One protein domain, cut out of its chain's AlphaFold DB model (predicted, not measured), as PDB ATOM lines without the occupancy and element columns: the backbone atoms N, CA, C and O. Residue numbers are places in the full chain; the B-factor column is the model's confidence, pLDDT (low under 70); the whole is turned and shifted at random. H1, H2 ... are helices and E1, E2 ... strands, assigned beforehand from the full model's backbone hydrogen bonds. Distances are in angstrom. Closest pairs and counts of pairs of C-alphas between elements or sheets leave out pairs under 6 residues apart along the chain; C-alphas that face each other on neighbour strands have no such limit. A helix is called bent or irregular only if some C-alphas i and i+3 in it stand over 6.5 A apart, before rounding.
ATOM      1  N   PRO A  28      -6.150  87.820  13.674       91.44
ATOM      2  CA  PRO A  28      -6.027  87.012  12.475       91.44
ATOM      3  C   PRO A  28      -6.976  85.817  12.534       91.44
ATOM      4  O   PRO A  28      -7.157  85.208  13.593       91.44
ATOM      5  N   GLU A  29      -7.503  85.417  11.381       95.25
ATOM      6  CA  GLU A  29      -8.098  84.092  11.245       95.25
ATOM      7  C   GLU A  29      -7.029  83.026  11.515       95.25
ATOM      8  O   GLU A  29      -5.872  83.163  11.112       95.25
ATOM      9  N   TYR A  30      -7.405  81.948  12.198       96.50
ATOM     10  CA  TYR A  30      -6.476  80.892  12.585       96.50
ATOM     11  C   TYR A  30      -6.870  79.562  11.946       96.50
ATOM     12  O   TYR A  30      -7.923  79.003  12.250       96.50
ATOM     13  N   TYR A  31      -5.984  79.022  11.112       97.81
ATOM     14  CA  TYR A  31      -6.153  77.726  10.462       97.81
ATOM     15  C   TYR A  31      -5.179  76.707  11.037       97.81
ATOM     16  O   TYR A  31      -3.992  76.982  11.204       97.81
ATOM     17  N   ASN A  32      -5.672  75.503  11.315       97.69
ATOM     18  CA  ASN A  32      -4.878  74.415  11.873       97.69
ATOM     19  C   ASN A  32      -4.634  73.321  10.829       97.69
ATOM     20  O   ASN A  32      -5.375  72.337  10.787       97.69
ATOM     21  N   ALA A  33      -3.598  73.500  10.008       97.19
ATOM     22  CA  ALA A  33      -3.314  72.614   8.889       97.19
ATOM     23  C   ALA A  33      -2.921  71.204   9.360       97.19
ATOM     24  O   ALA A  33      -2.097  71.010  10.262       97.19
ATOM     25  N   LYS A  34      -3.506  70.197   8.716       96.00
ATOM     26  CA  LYS A  34      -3.275  68.771   8.978       96.00
ATOM     27  C   LYS A  34      -2.260  68.162   8.027       96.00
ATOM     28  O   LYS A  34      -1.652  67.147   8.355       96.00
ATOM     29  N   THR A  35      -2.044  68.790   6.876       95.50
ATOM     30  CA  THR A  35      -1.076  68.336   5.874       95.50
ATOM     31  C   THR A  35      -0.252  69.494   5.320       95.50
ATOM     32  O   THR A  35      -0.662  70.654   5.380       95.50
ATOM     33  N   VAL A  36       0.906  69.174   4.734       94.19
ATOM     34  CA  VAL A  36       1.731  70.154   4.005       94.19
ATOM     35  C   VAL A  36       0.936  70.775   2.852       94.19
ATOM     36  O   VAL A  36       0.951  71.988   2.686       94.19
ATOM     37  N   ASN A  37       0.179  69.968   2.100       93.31
ATOM     38  CA  ASN A  37      -0.615  70.452   0.966       93.31
ATOM     39  C   ASN A  37      -1.727  71.413   1.394       93.31
ATOM     40  O   ASN A  37      -1.992  72.390   0.696       93.31
ATOM     41  N   GLU A  38      -2.354  71.167   2.543       95.25
ATOM     42  CA  GLU A  38      -3.349  72.076   3.114       95.25
ATOM     43  C   GLU A  38      -2.705  73.402   3.530       95.25
ATOM     44  O   GLU A  38      -3.202  74.464   3.164       95.25
ATOM     45  N   ALA A  39      -1.563  73.356   4.225       95.75
ATOM     46  CA  ALA A  39      -0.831  74.561   4.601       95.75
ATOM     47  C   ALA A  39      -0.410  75.379   3.368       95.75
ATOM     48  O   ALA A  39      -0.649  76.582   3.325       95.75
ATOM     49  N   VAL A  40       0.137  74.730   2.336       94.50
ATOM     50  CA  VAL A  40       0.487  75.372   1.058       94.50
ATOM     51  C   VAL A  40      -0.742  75.970   0.374       94.50
ATOM     52  O   VAL A  40      -0.673  77.093  -0.111       94.50
ATOM     53  N   SER A  41      -1.872  75.261   0.363       94.38
ATOM     54  CA  SER A  41      -3.123  75.762  -0.222       94.38
ATOM     55  C   SER A  41      -3.631  77.016   0.491       94.38
ATOM     56  O   SER A  41      -4.087  77.947  -0.167       94.38
ATOM     57  N   LEU A  42      -3.524  77.071   1.821       95.44
ATOM     58  CA  LEU A  42      -3.886  78.249   2.613       95.44
ATOM     59  C   LEU A  42      -2.929  79.421   2.357       95.44
ATOM     60  O   LEU A  42      -3.382  80.546   2.156       95.44
ATOM     61  N   LEU A  43      -1.618  79.162   2.323       94.19
ATOM     62  CA  LEU A  43      -0.604  80.177   2.018       94.19
ATOM     63  C   LEU A  43      -0.754  80.731   0.603       94.19
ATOM     64  O   LEU A  43      -0.593  81.929   0.392       94.19
ATOM     65  N   ASP A  44      -1.105  79.879  -0.363       92.88
ATOM     66  CA  ASP A  44      -1.507  80.352  -1.675       92.88
ATOM     67  C   ASP A  44      -2.775  81.193  -1.497       92.88
ATOM     68  O   ASP A  44      -2.686  82.407  -1.650       92.88
ATOM     69  N   LYS A  45      -3.917  80.639  -1.081       94.56
ATOM     70  CA  LYS A  45      -5.203  81.360  -0.979       94.56
ATOM     71  C   LYS A  45      -5.093  82.780  -0.398       94.56
ATOM     72  O   LYS A  45      -5.650  83.703  -0.984       94.56
ATOM     73  N   TYR A  46      -4.367  82.953   0.706       92.75
ATOM     74  CA  TYR A  46      -4.273  84.224   1.437       92.75
ATOM     75  C   TYR A  46      -3.011  85.054   1.137       92.75
ATOM     76  O   TYR A  46      -2.911  86.197   1.584       92.75
ATOM     77  N   ARG A  47      -2.059  84.525   0.356       90.06
ATOM     78  CA  ARG A  47      -0.851  85.230  -0.108       90.06
ATOM     79  C   ARG A  47      -0.120  85.949   1.045       90.06
ATOM     80  O   ARG A  47       0.195  85.333   2.058       90.06
ATOM     81  N   GLU A  48       0.162  87.246   0.897       86.25
ATOM     82  CA  GLU A  48       0.911  88.057   1.871       86.25
ATOM     83  C   GLU A  48       0.221  88.197   3.233       86.25
ATOM     84  O   GLU A  48       0.889  88.469   4.236       86.25
ATOM     85  N   GLU A  49      -1.100  88.006   3.289       88.88
ATOM     86  CA  GLU A  49      -1.856  88.114   4.536       88.88
ATOM     87  C   GLU A  49      -1.678  86.897   5.442       88.88
ATOM     88  O   GLU A  49      -1.896  87.008   6.651       88.88
ATOM     89  N   ALA A  50      -1.249  85.757   4.890       93.31
ATOM     90  CA  ALA A  50      -0.976  84.560   5.664       93.31
ATOM     91  C   ALA A  50       0.475  84.489   6.141       93.31
ATOM     92  O   ALA A  50       1.431  84.696   5.391       93.31
ATOM     93  N   LYS A  51       0.643  84.109   7.409       93.56
ATOM     94  CA  LYS A  51       1.939  83.718   7.971       93.56
ATOM     95  C   LYS A  51       1.837  82.362   8.654       93.56
ATOM     96  O   LYS A  51       0.854  82.039   9.318       93.56
ATOM     97  N   ILE A  52       2.885  81.563   8.493       95.75
ATOM     98  CA  ILE A  52       3.018  80.269   9.163       95.75
ATOM     99  C   ILE A  52       3.302  80.502  10.644       95.75
ATOM    100  O   ILE A  52       4.199  81.271  10.990       95.75
ATOM    101  N   ILE A  53       2.612  79.770  11.517       97.06
ATOM    102  CA  ILE A  53       2.955  79.681  12.934       97.06
ATOM    103  C   ILE A  53       3.369  78.251  13.301       97.06
ATOM    104  O   ILE A  53       2.663  77.273  13.055       97.06
ATOM    105  N   ALA A  54       4.559  78.143  13.888       97.12
ATOM    106  CA  ALA A  54       5.067  76.932  14.522       97.12
ATOM    107  C   ALA A  54       5.188  77.185  16.033       97.12
ATOM    108  O   ALA A  54       4.183  77.373  16.708       97.12
ATOM    109  N   GLY A  55       6.409  77.280  16.568       95.31
ATOM    110  CA  GLY A  55       6.652  77.587  17.983       95.31
ATOM    111  C   GLY A  55       6.146  78.952  18.465       95.31
ATOM    112  O   GLY A  55       6.013  79.165  19.663       95.31
ATOM    113  N   GLY A  56       5.893  79.894  17.553       95.69
ATOM    114  CA  GLY A  56       5.342  81.219  17.866       95.69
ATOM    115  C   GLY A  56       6.309  82.208  18.532       95.69
ATOM    116  O   GLY A  56       5.974  83.383  18.609       95.69
ATOM    117  N   ILE A  57       7.506  81.773  18.948       95.44
ATOM    118  CA  ILE A  57       8.487  82.588  19.690       95.44
ATOM    119  C   ILE A  57       8.758  83.951  19.046       95.44
ATOM    120  O   ILE A  57       8.668  84.973  19.720       95.44
ATOM    121  N   ASP A  58       9.085  83.980  17.753       95.56
ATOM    122  CA  ASP A  58       9.411  85.237  17.077       95.56
ATOM    123  C   ASP A  58       8.165  85.956  16.539       95.56
ATOM    124  O   ASP A  58       7.966  87.144  16.796       95.56
ATOM    125  N   LEU A  59       7.293  85.216  15.844       95.12
ATOM    126  CA  LEU A  59       6.113  85.765  15.174       95.12
ATOM    127  C   LEU A  59       5.155  86.460  16.148       95.12
ATOM    128  O   LEU A  59       4.728  87.581  15.883       95.12
ATOM    129  N   ILE A  60       4.846  85.841  17.291       94.38
ATOM    130  CA  ILE A  60       3.922  86.435  18.267       94.38
ATOM    131  C   ILE A  60       4.510  87.719  18.862       94.38
ATOM    132  O   ILE A  60       3.774  88.676  19.087       94.38
ATOM    133  N   GLY A  61       5.829  87.780  19.074       91.69
ATOM    134  CA  GLY A  61       6.499  89.006  19.513       91.69
ATOM    135  C   GLY A  61       6.387  90.132  18.481       91.69
ATOM    136  O   GLY A  61       6.057  91.263  18.834       91.69
ATOM    137  N   LEU A  62       6.597  89.819  17.197       91.19
ATOM    138  CA  LEU A  62       6.417  90.774  16.097       91.19
ATOM    139  C   LEU A  62       4.971  91.274  15.997       91.19
ATOM    140  O   LEU A  62       4.765  92.464  15.769       91.19
ATOM    141  N   MET A  63       3.987  90.398  16.205       90.75
ATOM    142  CA  MET A  63       2.568  90.762  16.193       90.75
ATOM    143  C   MET A  63       2.173  91.642  17.378       90.75
ATOM    144  O   MET A  63       1.518  92.662  17.188       90.75
ATOM    145  N   LYS A  64       2.611  91.295  18.596       87.56
ATOM    146  CA  LYS A  64       2.358  92.107  19.799       87.56
ATOM    147  C   LYS A  64       2.923  93.517  19.662       87.56
ATOM    148  O   LYS A  64       2.260  94.476  20.029       87.56
ATOM    149  N   ASN A  65       4.102  93.636  19.054       86.44
ATOM    150  CA  ASN A  65       4.743  94.919  18.764       86.44
ATOM    151  C   ASN A  65       4.205  95.598  17.492       86.44
ATOM    152  O   ASN A  65       4.782  96.588  17.041       86.44
ATOM    153  N   LYS A  66       3.149  95.047  16.878       85.25
ATOM    154  CA  LYS A  66       2.534  95.520  15.631       85.25
ATOM    155  C   LYS A  66       3.527  95.708  14.478       85.25
ATOM    156  O   LYS A  66       3.300  96.519  13.589       85.25
ATOM    157  N   VAL A  67       4.635  94.969  14.472       85.44
ATOM    158  CA  VAL A  67       5.617  94.989  13.375       85.44
ATOM    159  C   VAL A  67       5.073  94.207  12.183       85.44
ATOM    160  O   VAL A  67       5.162  94.674  11.050       85.44
ATOM    161  N   LEU A  68       4.465  93.048  12.453       86.50
ATOM    162  CA  LEU A  68       3.743  92.235  11.478       86.50
ATOM    163  C   LEU A  68       2.276  92.132  11.887       86.50
ATOM    164  O   LEU A  68       1.974  91.794  13.027       86.50
ATOM    165  N   LEU A  69       1.380  92.385  10.938       86.75
ATOM    166  CA  LEU A  69      -0.070  92.344  11.136       86.75
ATOM    167  C   LEU A  69      -0.701  91.410  10.090       86.75
ATOM    168  O   LEU A  69      -1.358  91.892   9.166       86.75
ATOM    169  N   PRO A  70      -0.425  90.091  10.156       90.56
ATOM    170  CA  PRO A  70      -1.035  89.139   9.236       90.56
ATOM    171  C   PRO A  70      -2.548  89.080   9.461       90.56
ATOM    172  O   PRO A  70      -2.998  89.132  10.605       90.56
ATOM    173  N   GLY A  71      -3.316  88.940   8.381       91.38
ATOM    174  CA  GLY A  71      -4.753  88.662   8.450       91.38
ATOM    175  C   GLY A  71      -5.044  87.193   8.762       91.38
ATOM    176  O   GLY A  71      -6.107  86.870   9.284       91.38
ATOM    177  N   VAL A  72      -4.084  86.301   8.492       95.06
ATOM    178  CA  VAL A  72      -4.241  84.854   8.653       95.06
ATOM    179  C   VAL A  72      -3.002  84.217   9.284       95.06
ATOM    180  O   VAL A  72      -1.863  84.473   8.887       95.06
ATOM    181  N   LEU A  73      -3.221  83.322  10.244       96.81
ATOM    182  CA  LEU A  73      -2.205  82.437  10.800       96.81
ATOM    183  C   LEU A  73      -2.470  80.988  10.392       96.81
ATOM    184  O   LEU A  73      -3.526  80.429  10.680       96.81
ATOM    185  N   VAL A  74      -1.471  80.361   9.773       97.69
ATOM    186  CA  VAL A  74      -1.508  78.945   9.391       97.69
ATOM    187  C   VAL A  74      -0.638  78.155  10.361       97.69
ATOM    188  O   VAL A  74       0.591  78.158  10.265       97.69
ATOM    189  N   ASN A  75      -1.264  77.490  11.326       97.75
ATOM    190  CA  ASN A  75      -0.566  76.609  12.248       97.75
ATOM    191  C   ASN A  75      -0.183  75.302  11.573       97.75
ATOM    192  O   ASN A  75      -1.039  74.570  11.084       97.75
ATOM    193  N   ILE A  76       1.108  74.991  11.629       97.56
ATOM    194  CA  ILE A  76       1.666  73.762  11.063       97.56
ATOM    195  C   ILE A  76       2.066  72.744  12.133       97.56
ATOM    196  O   ILE A  76       2.460  71.635  11.789       97.56
ATOM    197  N   LYS A  77       1.951  73.068  13.433       95.38
ATOM    198  CA  LYS A  77       2.385  72.174  14.527       95.38
ATOM    199  C   LYS A  77       1.717  70.798  14.511       95.38
ATOM    200  O   LYS A  77       2.274  69.864  15.077       95.38
ATOM    201  N   THR A  78       0.523  70.685  13.928       91.81
ATOM    202  CA  THR A  78      -0.233  69.427  13.884       91.81
ATOM    203  C   THR A  78       0.059  68.566  12.665       91.81
ATOM    204  O   THR A  78      -0.481  67.466  12.581       91.81
ATOM    205  N   ILE A  79       0.891  69.032  11.728       95.75
ATOM    206  CA  ILE A  79       1.251  68.240  10.554       95.75
ATOM    207  C   ILE A  79       2.178  67.096  11.001       95.75
ATOM    208  O   ILE A  79       3.244  67.353  11.575       95.75
ATOM    209  N   PRO A  80       1.800  65.827  10.761       91.50
ATOM    210  CA  PRO A  80       2.598  64.687  11.182       91.50
ATOM    211  C   PRO A  80       3.904  64.600  10.382       91.50
ATOM    212  O   PRO A  80       4.039  65.157   9.294       91.50
ATOM    213  N   HIS A  81       4.879  63.870  10.924       92.50
ATOM    214  CA  HIS A  81       6.154  63.571  10.257       92.50
ATOM    215  C   HIS A  81       7.014  64.791   9.874       92.50
ATOM    216  O   HIS A  81       7.931  64.663   9.072       92.50
ATOM    217  N   MET A  82       6.773  65.966  10.467       94.25
ATOM    218  CA  MET A  82       7.618  67.158  10.284       94.25
ATOM    219  C   MET A  82       8.600  67.402  11.441       94.25
ATOM    220  O   MET A  82       9.397  68.338  11.384       94.25
ATOM    221  N   LYS A  83       8.546  66.577  12.490       96.38
ATOM    222  CA  LYS A  83       9.433  66.607  13.659       96.38
ATOM    223  C   LYS A  83      10.227  65.302  13.705       96.38
ATOM    224  O   LYS A  83       9.647  64.259  13.988       96.38
ATOM    225  N   TYR A  84      11.517  65.362  13.395       96.62
ATOM    226  CA  TYR A  84      12.415  64.206  13.389       96.62
ATOM    227  C   TYR A  84      13.877  64.657  13.269       96.62
ATOM    228  O   TYR A  84      14.170  65.702  12.688       96.62
ATOM    229  N   VAL A  85      14.789  63.812  13.741       97.00
ATOM    230  CA  VAL A  85      16.215  63.851  13.405       97.00
ATOM    231  C   VAL A  85      16.572  62.441  12.962       97.00
ATOM    232  O   VAL A  85      16.442  61.509  13.752       97.00
ATOM    233  N   VAL A  86      16.935  62.266  11.695       95.44
ATOM    234  CA  VAL A  86      17.234  60.944  11.130       95.44
ATOM    235  C   VAL A  86      18.499  61.002  10.302       95.44
ATOM    236  O   VAL A  86      18.750  61.981   9.605       95.44
ATOM    237  N   GLU A  87      19.281  59.937  10.359       94.12
ATOM    238  CA  GLU A  87      20.421  59.741   9.480       94.12
ATOM    239  C   GLU A  87      20.071  58.746   8.375       94.12
ATOM    240  O   GLU A  87      19.364  57.764   8.602       94.12
ATOM    241  N   ASN A  88      20.561  59.020   7.171       87.88
ATOM    242  CA  ASN A  88      20.523  58.106   6.042       87.88
ATOM    243  C   ASN A  88      21.842  58.190   5.252       87.88
ATOM    244  O   ASN A  88      22.769  58.902   5.633       87.88
ATOM    245  N   SER A  89      21.924  57.471   4.133       85.56
ATOM    246  CA  SER A  89      23.112  57.424   3.268       85.56
ATOM    247  C   SER A  89      23.552  58.785   2.712       85.56
ATOM    248  O   SER A  89      24.696  58.928   2.298       85.56
ATOM    249  N   SER A  90      22.662  59.779   2.697       82.56
ATOM    250  CA  SER A  90      22.918  61.139   2.207       82.56
ATOM    251  C   SER A  90      23.240  62.138   3.328       82.56
ATOM    252  O   SER A  90      23.372  63.330   3.056       82.56
ATOM    253  N   GLY A  91      23.346  61.677   4.580       90.81
ATOM    254  CA  GLY A  91      23.631  62.498   5.758       90.81
ATOM    255  C   GLY A  91      22.455  62.586   6.733       90.81
ATOM    256  O   GLY A  91      21.595  61.704   6.797       90.81
ATOM    257  N   THR A  92      22.421  63.654   7.530       95.44
ATOM    258  CA  THR A  92      21.404  63.845   8.574       95.44
ATOM    259  C   THR A  92      20.322  64.822   8.136       95.44
ATOM    260  O   THR A  92      20.593  65.961   7.764       95.44
ATOM    261  N   ALA A  93      19.067  64.384   8.218       95.81
ATOM    262  CA  ALA A  93      17.892  65.189   7.935       95.81
ATOM    263  C   ALA A  93      17.190  65.598   9.235       95.81
ATOM    264  O   ALA A  93      16.903  64.766  10.099       95.81
ATOM    265  N   ILE A  94      16.846  66.883   9.329       97.31
ATOM    266  CA  ILE A  94      16.131  67.466  10.466       97.31
ATOM    267  C   ILE A  94      14.793  68.018   9.971       97.31
ATOM    268  O   ILE A  94      14.740  68.808   9.029       97.31
ATOM    269  N   GLY A  95      13.697  67.594  10.595       97.06
ATOM    270  CA  GLY A  95      12.359  68.080  10.270       97.06
ATOM    271  C   GLY A  95      12.142  69.517  10.735       97.06
ATOM    272  O   GLY A  95      12.592  69.889  11.815       97.06
ATOM    273  N   ALA A  96      11.413  70.321   9.958       96.81
ATOM    274  CA  ALA A  96      11.211  71.748  10.235       96.81
ATOM    275  C   ALA A  96      10.499  72.055  11.570       96.81
ATOM    276  O   ALA A  96      10.644  73.159  12.099       96.81
ATOM    277  N   LEU A  97       9.747  71.095  12.125       98.06
ATOM    278  CA  LEU A  97       9.095  71.188  13.438       98.06
ATOM    279  C   LEU A  97       9.914  70.575  14.579       98.06
ATOM    280  O   LEU A  97       9.440  70.531  15.715       98.06
ATOM    281  N   THR A  98      11.130  70.104  14.305       98.38
ATOM    282  CA  THR A  98      12.051  69.652  15.353       98.38
ATOM    283  C   THR A  98      12.382  70.820  16.263       98.38
ATOM    284  O   THR A  98      12.735  71.900  15.781       98.38
ATOM    285  N   LEU A  99      12.209  70.619  17.569       98.31
ATOM    286  CA  LEU A  99      12.469  71.652  18.561       98.31
ATOM    287  C   LEU A  99      13.974  71.840  18.725       98.31
ATOM    288  O   LEU A  99      14.730  70.875  18.626       98.31
ATOM    289  N   ILE A 100      14.407  73.058  19.040       98.38
ATOM    290  CA  ILE A 100      15.825  73.323  19.318       98.38
ATOM    291  C   ILE A 100      16.309  72.471  20.502       98.38
ATOM    292  O   ILE A 100      17.382  71.884  20.418       98.38
ATOM    293  N   ASN A 101      15.488  72.301  21.545       98.19
ATOM    294  CA  ASN A 101      15.813  71.413  22.671       98.19
ATOM    295  C   ASN A 101      15.978  69.938  22.247       98.19
ATOM    296  O   ASN A 101      16.780  69.219  22.834       98.19
ATOM    297  N   ASP A 102      15.252  69.469  21.226       98.12
ATOM    298  CA  ASP A 102      15.405  68.086  20.747       98.12
ATOM    299  C   ASP A 102      16.702  67.910  19.946       98.12
ATOM    300  O   ASP A 102      17.315  66.847  19.995       98.12
ATOM    301  N   ILE A 103      17.143  68.958  19.240       98.12
ATOM    302  CA  ILE A 103      18.445  68.992  18.558       98.12
ATOM    303  C   ILE A 103      19.573  69.000  19.595       98.12
ATOM    304  O   ILE A 103      20.483  68.182  19.503       98.12
ATOM    305  N   GLU A 104      19.473  69.855  20.616       97.50
ATOM    306  CA  GLU A 104      20.414  69.928  21.746       97.50
ATOM    307  C   GLU A 104      20.535  68.583  22.486       97.50
ATOM    308  O   GLU A 104      21.612  68.198  22.928       97.50
ATOM    309  N   ARG A 105      19.442  67.823  22.611       97.12
ATOM    310  CA  ARG A 105      19.428  66.528  23.316       97.12
ATOM    311  C   ARG A 105      19.724  65.321  22.430       97.12
ATOM    312  O   ARG A 105      19.766  64.201  22.937       97.12
ATOM    313  N   SER A 106      19.903  65.512  21.128       98.06
ATOM    314  CA  SER A 106      20.137  64.409  20.203       98.06
ATOM    315  C   SER A 106      21.569  63.890  20.330       98.06
ATOM    316  O   SER A 106      22.525  64.611  20.045       98.06
ATOM    317  N   THR A 107      21.721  62.617  20.704       97.44
ATOM    318  CA  THR A 107      23.026  61.932  20.726       97.44
ATOM    319  C   THR A 107      23.671  61.930  19.344       97.44
ATOM    320  O   THR A 107      24.832  62.298  19.217       97.44
ATOM    321  N   LEU A 108      22.881  61.649  18.300       97.00
ATOM    322  CA  LEU A 108      23.317  61.709  16.903       97.00
ATOM    323  C   LEU A 108      23.919  63.079  16.546       97.00
ATOM    324  O   LEU A 108      24.995  63.138  15.957       97.00
ATOM    325  N   ILE A 109      23.240  64.178  16.901       97.75
ATOM    326  CA  ILE A 109      23.747  65.530  16.620       97.75
ATOM    327  C   ILE A 109      24.996  65.823  17.443       97.75
ATOM    328  O   ILE A 109      25.969  66.327  16.892       97.75
ATOM    329  N   LYS A 110      25.002  65.478  18.731       97.19
ATOM    330  CA  LYS A 110      26.148  65.718  19.609       97.19
ATOM    331  C   LYS A 110      27.412  64.995  19.134       97.19
ATOM    332  O   LYS A 110      28.494  65.570  19.194       97.19
ATOM    333  N   GLU A 111      27.276  63.761  18.660       96.69
ATOM    334  CA  GLU A 111      28.401  62.937  18.212       96.69
ATOM    335  C   GLU A 111      28.899  63.330  16.815       96.69
ATOM    336  O   GLU A 111      30.107  63.405  16.600       96.69
ATOM    337  N   LYS A 112      27.992  63.599  15.865       96.62
ATOM    338  CA  LYS A 112      28.366  63.840  14.457       96.62
ATOM    339  C   LYS A 112      28.499  65.310  14.076       96.62
ATOM    340  O   LYS A 112      29.265  65.636  13.176       96.62
ATOM    341  N   TYR A 113      27.772  66.196  14.749       96.94
ATOM    342  CA  TYR A 113      27.726  67.630  14.456       96.94
ATOM    343  C   TYR A 113      27.843  68.446  15.754       96.94
ATOM    344  O   TYR A 113      26.921  69.190  16.099       96.94
ATOM    345  N   PRO A 114      28.969  68.349  16.485       97.19
ATOM    346  CA  PRO A 114      29.127  69.004  17.785       97.19
ATOM    347  C   PRO A 114      28.911  70.522  17.712       97.19
ATOM    348  O   PRO A 114      28.294  71.099  18.598       97.19
ATOM    349  N   ILE A 115      29.303  71.170  16.611       97.62
ATOM    350  CA  ILE A 115      29.047  72.602  16.394       97.62
ATOM    351  C   ILE A 115      27.545  72.939  16.308       97.62
ATOM    352  O   ILE A 115      27.122  74.010  16.736       97.62
ATOM    353  N   LEU A 116      26.717  72.022  15.795       97.38
ATOM    354  CA  LEU A 116      25.263  72.188  15.737       97.38
ATOM    355  C   LEU A 116      24.622  71.983  17.112       97.38
ATOM    356  O   LEU A 116      23.655  72.667  17.440       97.38
ATOM    357  N   PHE A 117      25.177  71.075  17.918       97.44
ATOM    358  CA  PHE A 117      24.817  70.930  19.326       97.44
ATOM    359  C   PHE A 117      25.112  72.219  20.112       97.44
ATOM    360  O   PHE A 117      24.212  72.731  20.778       97.44
ATOM    361  N   GLU A 118      26.316  72.782  19.978       97.81
ATOM    362  CA  GLU A 118      26.706  74.027  20.660       97.81
ATOM    363  C   GLU A 118      25.806  75.204  20.253       97.81
ATOM    364  O   GLU A 118      25.302  75.927  21.113       97.81
ATOM    365  N   ALA A 119      25.507  75.353  18.956       97.69
ATOM    366  CA  ALA A 119      24.569  76.377  18.492       97.69
ATOM    367  C   ALA A 119      23.138  76.150  18.991       97.69
ATOM    368  O   ALA A 119      22.433  77.104  19.306       97.69
ATOM    369  N   ALA A 120      22.678  74.901  19.099       97.69
ATOM    370  CA  ALA A 120      21.381  74.627  19.708       97.69
ATOM    371  C   ALA A 120      21.375  75.026  21.193       97.69
ATOM    372  O   ALA A 120      20.400  75.617  21.655       97.69
ATOM    373  N   HIS A 121      22.463  74.758  21.920       97.25
ATOM    374  CA  HIS A 121      22.614  75.090  23.336       97.25
ATOM    375  C   HIS A 121      22.691  76.606  23.599       97.25
ATOM    376  O   HIS A 121      22.105  77.082  24.578       97.25
ATOM    377  N   SER A 122      23.344  77.374  22.716       96.25
ATOM    378  CA  SER A 122      23.495  78.836  22.843       96.25
ATOM    379  C   SER A 122      22.189  79.609  22.664       96.25
ATOM    380  O   SER A 122      22.080  80.758  23.097       96.25
ATOM    381  N   ILE A 123      21.174  78.997  22.046       95.50
ATOM    382  CA  ILE A 123      19.938  79.697  21.705       95.50
ATOM    383  C   ILE A 123      19.131  80.037  22.952       95.50
ATOM    384  O   ILE A 123      18.488  79.175  23.559       95.50
ATOM    385  N   ALA A 124      19.064  81.337  23.239       92.88
ATOM    386  CA  ALA A 124      18.127  81.954  24.170       92.88
ATOM    387  C   ALA A 124      18.039  81.204  25.517       92.88
ATOM    388  O   ALA A 124      19.052  80.831  26.102       92.88
ATOM    389  N   SER A 125      16.825  81.003  26.036       97.31
ATOM    390  CA  SER A 125      16.582  80.261  27.272       97.31
ATOM    391  C   SER A 125      16.045  78.848  27.001       97.31
ATOM    392  O   SER A 125      15.439  78.613  25.948       97.31
ATOM    393  N   PRO A 126      16.151  77.910  27.962       97.12
ATOM    394  CA  PRO A 126      15.558  76.576  27.831       97.12
ATOM    395  C   PRO A 126      14.059  76.597  27.486       97.12
ATOM    396  O   PRO A 126      13.588  75.795  26.684       97.12
ATOM    397  N   GLN A 127      13.295  77.554  28.023       97.94
ATOM    398  CA  GLN A 127      11.869  77.725  27.722       97.94
ATOM    399  C   GLN A 127      11.641  78.089  26.253       97.94
ATOM    400  O   GLN A 127      10.721  77.570  25.620       97.94
ATOM    401  N   VAL A 128      12.497  78.953  25.697       97.06
ATOM    402  CA  VAL A 128      12.474  79.273  24.268       97.06
ATOM    403  C   VAL A 128      12.821  78.033  23.452       97.06
ATOM    404  O   VAL A 128      12.088  77.717  22.518       97.06
ATOM    405  N   ARG A 129      13.865  77.280  23.820       97.88
ATOM    406  CA  ARG A 129      14.280  76.066  23.092       97.88
ATOM    407  C   ARG A 129      13.246  74.943  23.122       97.88
ATOM    408  O   ARG A 129      13.148  74.187  22.156       97.88
ATOM    409  N   ASN A 130      12.429  74.880  24.172       97.81
ATOM    410  CA  ASN A 130      11.308  73.945  24.290       97.81
ATOM    411  C   ASN A 130      10.127  74.271  23.361       97.81
ATOM    412  O   ASN A 130       9.246  73.434  23.175       97.81
ATOM    413  N   MET A 131      10.082  75.469  22.774       97.69
ATOM    414  CA  MET A 131       9.011  75.883  21.860       97.69
ATOM    415  C   MET A 131       9.511  76.187  20.447       97.69
ATOM    416  O   MET A 131       8.797  75.936  19.477       97.69
ATOM    417  N   ALA A 132      10.713  76.745  20.317       97.75
ATOM    418  CA  ALA A 132      11.307  77.116  19.046       97.75
ATOM    419  C   ALA A 132      11.562  75.871  18.192       97.75
ATOM    420  O   ALA A 132      12.162  74.903  18.653       97.75
ATOM    421  N   THR A 133      11.133  75.921  16.934       98.38
ATOM    422  CA  THR A 133      11.441  74.890  15.941       98.38
ATOM    423  C   THR A 133      12.625  75.320  15.083       98.38
ATOM    424  O   THR A 133      12.861  76.519  14.928       98.38
ATOM    425  N   ILE A 134      13.341  74.376  14.470       97.88
ATOM    426  CA  ILE A 134      14.435  74.699  13.542       97.88
ATOM    427  C   ILE A 134      13.949  75.512  12.336       97.88
ATOM    428  O   ILE A 134      14.577  76.502  11.981       97.88
ATOM    429  N   GLY A 135      12.783  75.184  11.764       96.81
ATOM    430  CA  GLY A 135      12.204  75.961  10.663       96.81
ATOM    431  C   GLY A 135      11.864  77.392  11.085       96.81
ATOM    432  O   GLY A 135      12.184  78.347  10.384       96.81
ATOM    433  N   GLY A 136      11.295  77.556  12.286       96.50
ATOM    434  CA  GLY A 136      11.029  78.873  12.860       96.50
ATOM    435  C   GLY A 136      12.305  79.648  13.195       96.50
ATOM    436  O   GLY A 136      12.338  80.856  13.010       96.50
ATOM    437  N   ASN A 137      13.364  78.972  13.646       97.38
ATOM    438  CA  ASN A 137      14.653  79.594  13.937       97.38
ATOM    439  C   ASN A 137      15.335  80.112  12.662       97.38
ATOM    440  O   ASN A 137      15.848  81.228  12.673       97.38
ATOM    441  N   LEU A 138      15.287  79.358  11.559       96.31
ATOM    442  CA  LEU A 138      15.851  79.790  10.273       96.31
ATOM    443  C   LEU A 138      15.080  80.944   9.631       96.31
ATOM    444  O   LEU A 138      15.648  81.675   8.823       96.31
ATOM    445  N   CYS A 139      13.806  81.111   9.983       95.06
ATOM    446  CA  CYS A 139      12.944  82.186   9.491       95.06
ATOM    447  C   CYS A 139      12.535  83.203  10.544       95.06
ATOM    448  O   CYS A 139      11.571  83.941  10.345       95.06
ATOM    449  N   GLN A 140      13.279  83.273  11.644       94.19
ATOM    450  CA  GLN A 140      13.123  84.376  12.573       94.19
ATOM    451  C   GLN A 140      13.570  85.683  11.908       94.19
ATOM    452  O   GLN A 140      14.507  85.709  11.108       94.19
ATOM    453  N   ASP A 141      12.912  86.775  12.260       93.44
ATOM    454  CA  ASP A 141      13.197  88.083  11.699       93.44
ATOM    455  C   ASP A 141      14.322  88.796  12.462       93.44
ATOM    456  O   ASP A 141      14.619  88.520  13.631       93.44
ATOM    457  N   VAL A 142      14.923  89.788  11.818       94.06
ATOM    458  CA  VAL A 142      16.078  90.534  12.329       94.06
ATOM    459  C   VAL A 142      15.748  91.325  13.593       94.06
ATOM    460  O   VAL A 142      14.624  91.786  13.771       94.06
ATOM    461  N   ASP A 193      21.838  81.605  15.269       95.94
ATOM    462  CA  ASP A 193      23.014  80.758  15.503       95.94
ATOM    463  C   ASP A 193      22.971  79.497  14.619       95.94
ATOM    464  O   ASP A 193      23.964  79.142  13.979       95.94
ATOM    465  N   MET A 194      21.792  78.867  14.480       97.19
ATOM    466  CA  MET A 194      21.626  77.680  13.626       97.19
ATOM    467  C   MET A 194      21.910  77.980  12.161       97.19
ATOM    468  O   MET A 194      22.523  77.156  11.497       97.19
ATOM    469  N   ALA A 195      21.472  79.126  11.635       96.12
ATOM    470  CA  ALA A 195      21.712  79.490  10.241       96.12
ATOM    471  C   ALA A 195      23.211  79.572   9.939       96.12
ATOM    472  O   ALA A 195      23.655  79.081   8.906       96.12
ATOM    473  N   THR A 196      23.985  80.137  10.868       95.44
ATOM    474  CA  THR A 196      25.443  80.254  10.749       95.44
ATOM    475  C   THR A 196      26.112  78.884  10.733       95.44
ATOM    476  O   THR A 196      26.941  78.605   9.868       95.44
ATOM    477  N   VAL A 197      25.723  77.992  11.646       97.44
ATOM    478  CA  VAL A 197      26.302  76.645  11.696       97.44
ATOM    479  C   VAL A 197      25.869  75.791  10.511       97.44
ATOM    480  O   VAL A 197      26.691  75.102   9.918       97.44
ATOM    481  N   LEU A 198      24.602  75.860  10.110       97.44
ATOM    482  CA  LEU A 198      24.116  75.153   8.929       97.44
ATOM    483  C   LEU A 198      24.796  75.652   7.649       97.44
ATOM    484  O   LEU A 198      25.051  74.844   6.762       97.44
ATOM    485  N   LEU A 199      25.143  76.941   7.570       96.75
ATOM    486  CA  LEU A 199      25.977  77.481   6.495       96.75
ATOM    487  C   LEU A 199      27.373  76.857   6.479       96.75
ATOM    488  O   LEU A 199      27.821  76.417   5.425       96.75
ATOM    489  N   ALA A 200      28.033  76.762   7.634       97.12
ATOM    490  CA  ALA A 200      29.342  76.114   7.738       97.12
ATOM    491  C   ALA A 200      29.302  74.615   7.376       97.12
ATOM    492  O   ALA A 200      30.297  74.069   6.909       97.12
ATOM    493  N   LEU A 201      28.154  73.961   7.573       96.50
ATOM    494  CA  LEU A 201      27.924  72.550   7.254       96.50
ATOM    495  C   LEU A 201      27.402  72.308   5.821       96.50
ATOM    496  O   LEU A 201      26.990  71.189   5.524       96.50
ATOM    497  N   ASP A 202      27.380  73.328   4.951       95.88
ATOM    498  CA  ASP A 202      26.822  73.263   3.583       95.88
ATOM    499  C   ASP A 202      25.400  72.664   3.535       95.88
ATOM    500  O   ASP A 202      25.037  71.837   2.690       95.88
ATOM    501  N   ALA A 203      24.569  73.048   4.506       96.62
ATOM    502  CA  ALA A 203      23.229  72.505   4.632       96.62
ATOM    503  C   ALA A 203      22.335  72.889   3.443       96.62
ATOM    504  O   ALA A 203      22.485  73.925   2.789       96.62
ATOM    505  N   ARG A 204      21.311  72.068   3.212       95.69
ATOM    506  CA  ARG A 204      20.287  72.304   2.192       95.69
ATOM    507  C   ARG A 204      18.907  72.365   2.830       95.69
ATOM    508  O   ARG A 204      18.553  71.531   3.659       95.69
ATOM    509  N   VAL A 205      18.119  73.356   2.429       94.81
ATOM    510  CA  VAL A 205      16.759  73.585   2.915       94.81
ATOM    511  C   VAL A 205      15.764  73.014   1.913       94.81
ATOM    512  O   VAL A 205      15.645  73.498   0.788       94.81
ATOM    513  N   ASN A 206      15.021  71.996   2.339       92.75
ATOM    514  CA  ASN A 206      13.946  71.414   1.542       92.75
ATOM    515  C   ASN A 206      12.659  72.208   1.753       92.75
ATOM    516  O   ASN A 206      12.211  72.399   2.887       92.75
ATOM    517  N   THR A 207      12.062  72.667   0.658       90.94
ATOM    518  CA  THR A 207      10.838  73.473   0.662       90.94
ATOM    519  C   THR A 207       9.833  72.920  -0.339       90.94
ATOM    520  O   THR A 207      10.219  72.259  -1.298       90.94
ATOM    521  N   VAL A 208       8.548  73.184  -0.127       87.88
ATOM    522  CA  VAL A 208       7.421  72.850  -1.000       87.88
ATOM    523  C   VAL A 208       6.533  74.081  -1.167       87.88
ATOM    524  O   VAL A 208       6.333  74.858  -0.233       87.88
ATOM    525  N   ASN A 209       6.019  74.257  -2.379       84.62
ATOM    526  CA  ASN A 209       5.022  75.249  -2.760       84.62
ATOM    527  C   ASN A 209       3.955  74.597  -3.667       84.62
ATOM    528  O   ASN A 209       3.961  73.382  -3.876       84.62
ATOM    529  N   THR A 210       3.046  75.399  -4.228       82.19
ATOM    530  CA  THR A 210       1.980  74.923  -5.132       82.19
ATOM    531  C   THR A 210       2.487  74.307  -6.438       82.19
ATOM    532  O   THR A 210       1.778  73.516  -7.050       82.19
ATOM    533  N   THR A 211       3.708  74.637  -6.861       79.62
ATOM    534  CA  THR A 211       4.344  74.117  -8.085       79.62
ATOM    535  C   THR A 211       5.239  72.897  -7.842       79.62
ATOM    536  O   THR A 211       5.697  72.279  -8.798       79.62
ATOM    537  N   GLY A 212       5.493  72.533  -6.580       81.88
ATOM    538  CA  GLY A 212       6.316  71.385  -6.206       81.88
ATOM    539  C   GLY A 212       7.337  71.680  -5.108       81.88
ATOM    540  O   GLY A 212       7.292  72.699  -4.423       81.88
ATOM    541  N   GLY A 213       8.259  70.735  -4.906       84.19
ATOM    542  CA  GLY A 213       9.355  70.868  -3.948       84.19
ATOM    543  C   GLY A 213      10.628  71.420  -4.586       84.19
ATOM    544  O   GLY A 213      10.961  71.035  -5.704       84.19
ATOM    545  N   ARG A 214      11.369  72.266  -3.863       89.75
ATOM    546  CA  ARG A 214      12.718  72.721  -4.235       89.75
ATOM    547  C   ARG A 214      13.690  72.552  -3.071       89.75
ATOM    548  O   ARG A 214      13.321  72.730  -1.908       89.75
ATOM    549  N   VAL A 215      14.936  72.249  -3.408       92.69
ATOM    550  CA  VAL A 215      16.060  72.176  -2.471       92.69
ATOM    551  C   VAL A 215      16.903  73.429  -2.658       92.69
ATOM    552  O   VAL A 215      17.354  73.702  -3.767       92.69
ATOM    553  N   ILE A 216      17.087  74.205  -1.594       94.25
ATOM    554  CA  ILE A 216      17.813  75.476  -1.626       94.25
ATOM    555  C   ILE A 216      19.093  75.315  -0.800       94.25
ATOM    556  O   ILE A 216      18.992  75.043   0.398       94.25
ATOM    557  N   PRO A 217      20.287  75.473  -1.390       95.88
ATOM    558  CA  PRO A 217      21.519  75.622  -0.620       95.88
ATOM    559  C   PRO A 217      21.385  76.765   0.394       95.88
ATOM    560  O   PRO A 217      20.844  77.824   0.069       95.88
ATOM    561  N   ILE A 218      21.823  76.560   1.636       95.19
ATOM    562  CA  ILE A 218      21.608  77.533   2.719       95.19
ATOM    563  C   ILE A 218      22.279  78.893   2.442       95.19
ATOM    564  O   ILE A 218      21.749  79.929   2.842       95.19
ATOM    565  N   ASP A 219      23.372  78.927   1.673       93.69
ATOM    566  CA  ASP A 219      24.036  80.157   1.216       93.69
ATOM    567  C   ASP A 219      23.170  80.981   0.242       93.69
ATOM    568  O   ASP A 219      23.344  82.193   0.116       93.69
ATOM    569  N   LYS A 220      22.204  80.337  -0.428       94.31
ATOM    570  CA  LYS A 220      21.186  80.967  -1.286       94.31
ATOM    571  C   LYS A 220      19.840  81.148  -0.585       94.31
ATOM    572  O   LYS A 220      18.899  81.673  -1.183       94.31
ATOM    573  N   PHE A 221      19.713  80.718   0.669       93.62
ATOM    574  CA  PHE A 221      18.461  80.838   1.409       93.62
ATOM    575  C   PHE A 221      18.213  82.264   1.912       93.62
ATOM    576  O   PHE A 221      17.060  82.673   2.028       93.62
ATOM    577  N   TYR A 222      19.268  83.037   2.176       91.62
ATOM    578  CA  TYR A 222      19.171  84.382   2.747       91.62
ATOM    579  C   TYR A 222      19.434  85.494   1.725       91.62
ATOM    580  O   TYR A 222      20.234  85.362   0.803       91.62
ATOM    581  N   THR A 223      18.772  86.632   1.932       88.44
ATOM    582  CA  THR A 223      19.027  87.906   1.251       88.44
ATOM    583  C   THR A 223      19.257  88.997   2.296       88.44
ATOM    584  O   THR A 223      18.954  88.816   3.476       88.44
ATOM    585  N   THR A 224      19.718  90.184   1.890       82.69
ATOM    586  CA  THR A 224      19.871  91.315   2.831       82.69
ATOM    587  C   THR A 224      18.542  91.799   3.425       82.69
ATOM    588  O   THR A 224      18.531  92.539   4.410       82.69
ATOM    589  N   LEU A 225      17.406  91.378   2.858       82.44
ATOM    590  CA  LEU A 225      16.067  91.721   3.334       82.44
ATOM    591  C   LEU A 225      15.340  90.555   4.022       82.44
ATOM    592  O   LEU A 225      14.279  90.771   4.598       82.44
ATOM    593  N   GLY A 226      15.919  89.357   4.095       81.00
ATOM    594  CA  GLY A 226      15.280  88.221   4.758       81.00
ATOM    595  C   GLY A 226      15.732  86.894   4.174       81.00
ATOM    596  O   GLY A 226      16.925  86.635   4.066       81.00
ATOM    597  N   ASN A 227      14.777  86.053   3.793       82.25
ATOM    598  CA  ASN A 227      15.030  84.787   3.111       82.25
ATOM    599  C   ASN A 227      14.428  84.792   1.695       82.25
ATOM    600  O   ASN A 227      13.769  85.751   1.295       82.25
ATOM    601  N   THR A 228      14.696  83.739   0.927       82.69
ATOM    602  CA  THR A 228      14.226  83.551  -0.455       82.69
ATOM    603  C   THR A 228      12.912  82.773  -0.548       82.69
ATOM    604  O   THR A 228      12.512  82.351  -1.639       82.69
ATOM    605  N   LEU A 229      12.229  82.545   0.581       80.00
ATOM    606  CA  LEU A 229      10.903  81.939   0.567       80.00
ATOM    607  C   LEU A 229       9.899  82.931  -0.013       80.00
ATOM    608  O   LEU A 229       9.719  84.038   0.484       80.00
ATOM    609  N   GLU A 230       9.218  82.496  -1.064       68.06
ATOM    610  CA  GLU A 230       8.045  83.192  -1.569       68.06
ATOM    611  C   GLU A 230       6.878  83.001  -0.588       68.06
ATOM    612  O   GLU A 230       6.829  81.966   0.091       68.06
ATOM    613  N   PRO A 231       5.888  83.913  -0.559       56.56
ATOM    614  CA  PRO A 231       4.714  83.828   0.323       56.56
ATOM    615  C   PRO A 231       3.977  82.478   0.282       56.56
ATOM    616  O   PRO A 231       3.303  82.101   1.232       56.56
ATOM    617  N   LYS A 232       4.136  81.729  -0.815       46.91
ATOM    618  CA  LYS A 232       3.489  80.443  -1.108       46.91
ATOM    619  C   LYS A 232       4.317  79.214  -0.726       46.91
ATOM    620  O   LYS A 232       3.936  78.093  -1.059       46.91
ATOM    621  N   SER A 233       5.494  79.411  -0.139       49.19
ATOM    622  CA  SER A 233       6.463  78.342   0.097       49.19
ATOM    623  C   SER A 233       6.636  78.043   1.584       49.19
ATOM    624  O   SER A 233       6.644  78.938   2.424       49.19
ATOM    625  N   MET A 234       6.776  76.759   1.907       52.56
ATOM    626  CA  MET A 234       7.046  76.265   3.257       52.56
ATOM    627  C   MET A 234       8.092  75.150   3.226       52.56
ATOM    628  O   MET A 234       8.403  74.623   2.168       52.56
ATOM    629  N   TRP A 235       8.638  74.754   4.371       54.94
ATOM    630  CA  TRP A 235       9.558  73.617   4.464       54.94
ATOM    631  C   TRP A 235       8.855  72.294   4.192       54.94
ATOM    632  O   TRP A 235       7.686  72.117   4.537       54.94
ATOM    633  N   SER A 236       9.598  71.333   3.654       38.56
ATOM    634  CA  SER A 236       9.104  69.985   3.401       38.56
ATOM    635  C   SER A 236       9.910  68.925   4.139       38.56
ATOM    636  O   SER A 236      11.108  69.081   4.373       38.56
ATOM    637  N   ALA A 237       9.258  67.809   4.460       34.16
ATOM    638  CA  ALA A 237       9.962  66.579   4.814       34.16
ATOM    639  C   ALA A 237      10.739  66.045   3.586       34.16
ATOM    640  O   ALA A 237      10.345  66.334   2.447       34.16
ATOM    641  N   PRO A 238      11.834  65.281   3.762       34.25
ATOM    642  CA  PRO A 238      12.456  64.551   2.672       34.25
ATOM    643  C   PRO A 238      11.442  63.551   2.115       34.25
ATOM    644  O   PRO A 238      10.697  62.912   2.865       34.25
ATOM    645  N   LYS A 239      11.420  63.403   0.787       32.91
ATOM    646  CA  LYS A 239      10.755  62.256   0.172       32.91
ATOM    647  C   LYS A 239      11.481  61.011   0.680       32.91
ATOM    648  O   LYS A 239      12.702  60.943   0.560       32.91
ATOM    649  N   LYS A 240      10.756  60.065   1.284       29.84
ATOM    650  CA  LYS A 240      11.305  58.724   1.512       29.84
ATOM    651  C   LYS A 240      11.673  58.169   0.134       29.84
ATOM    652  O   LYS A 240      10.789  58.083  -0.717       29.84
ATOM    653  N   SER A 241      12.962  57.926  -0.089       31.08
ATOM    654  CA  SER A 241      13.449  57.056  -1.161       31.08
ATOM    655  C   SER A 241      12.995  55.632  -0.893       31.08
ATOM    656  O   SER A 241      13.147  55.227   0.286       31.08
TER     657      SER A 241
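AT A GLANCE: This is residues 28 to 142 and 193 to 241 of the 241 residues of the protein "FAD-binding PCMH-type domain-containing protein" of marine sediment metagenome (UniProt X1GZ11). What does one see first? Two lobes lie side by side: a small sheet, E1 E3 E2, with H1 over one face and H2 grazing it, and a cluster of short helices H3, H4, H5, H6 and H8 with the hairpin E4 and E5. The hairpin E6 and E7 reaches from the cluster toward H1, and H7 lies nearest the middle. What is printed? The printed part has 164 residues, with eight named helices and seven named strands in the order E1 H1 E2 H2 E3 E4 E5 H3 H4 H5 H6 H7 H8 E6 E7, class mixed; E1 E3 E2 is parallel, the two hairpins antiparallel. Is it compact? It is compact, with a radius of gyration of the C-alphas of 15.2 A and spans of 43 by 37 by 31 A.

IN THESE COORDINATES: Where is the largest sheet? E1 is residues 29 to 32, starting at C-alpha 29 (-8.098, 84.092, 11.245), E3 72 to 75 and E2 50 to 53. Where are the helices? H1 is residues 36 to 49, 18.3 A long and irregular, with C-alphas 45 and 48 9.5 A apart; H2 is 57 to 64, H3 100 to 104, H4 107 to 112, H5 114 to 122, H6 126 to 129, H7 134 to 138 and H8 193 to 200. Where are the other strands? E4 is residues 85 to 88, E5 91 to 94, E6 204 to 209, 16.3 A, and E7 212 to 217, 16.7 A, ending at C-alpha 217 (21.519, 75.622, -0.620).

HOW THE PARTS SIT: How is the largest sheet built? N 31 and O 73 are 2.9 A apart, and N 51 and O 72 2.9 A. H1 is on this sheet in two layers, helix on one face, at a height over the sheet of 7.8 A; the closest C-alphas of H1 and E3 are those of Glu 49 and Val 72, 5.8 A apart, and the closest of H1 and E2 are those of Leu 43 and Ala 50, 5.7 A apart. E1, H1, E2, with E3 between the strands, is a split strand-helix-strand unit, and E2, H2, E3 joins parallel neighbours through a helix as a strand-helix-strand unit; both crossovers are right-handed. How do the helices meet? H5 and H8 touch at a shallow tilt of 19 degrees, opposite ways, closest at the C-alphas of Ala 119 and Asp 193, 5.5 A; H4 and H5 touch only at the corner, closest at those of Lys 110 and Phe 117, 5.4 A. H3 touches H5, closest at the C-alphas of Glu 104 and Phe 117, 5.1 A, and only just touches H6, with 3 pairs of C-alphas within 8 A, while H7 touches H8, closest at those of Leu 138 and Ala 195, 5.9 A. How do the backbones pair? Within hydrogen-bond range are N 86 and O 93, 3.0 A apart, across the antiparallel neighbours E4 and E5, and N 207 and O 214, 2.9 A apart, across the antiparallel neighbours E6 and E7. Every O i to N i+4 pair is within hydrogen-bond range in H3, H4, H5, H7 and H8, with 8 of 10 in H1 and 3 of 4 in H2; H6 is too short for one.

THE WHOLE: How large is it? The two C-alphas farthest apart, of Lys 66 and Ser 89, are 45.0 A apart. Is there a cut? Residues 143 to 192 are not printed, and C-alphas 142 and 193 are 12.4 A apart; of the links printed whole, none is long. Where is confidence low? Residues 230 to 241 are under 70, within residues 218 to 241, which hold no named element.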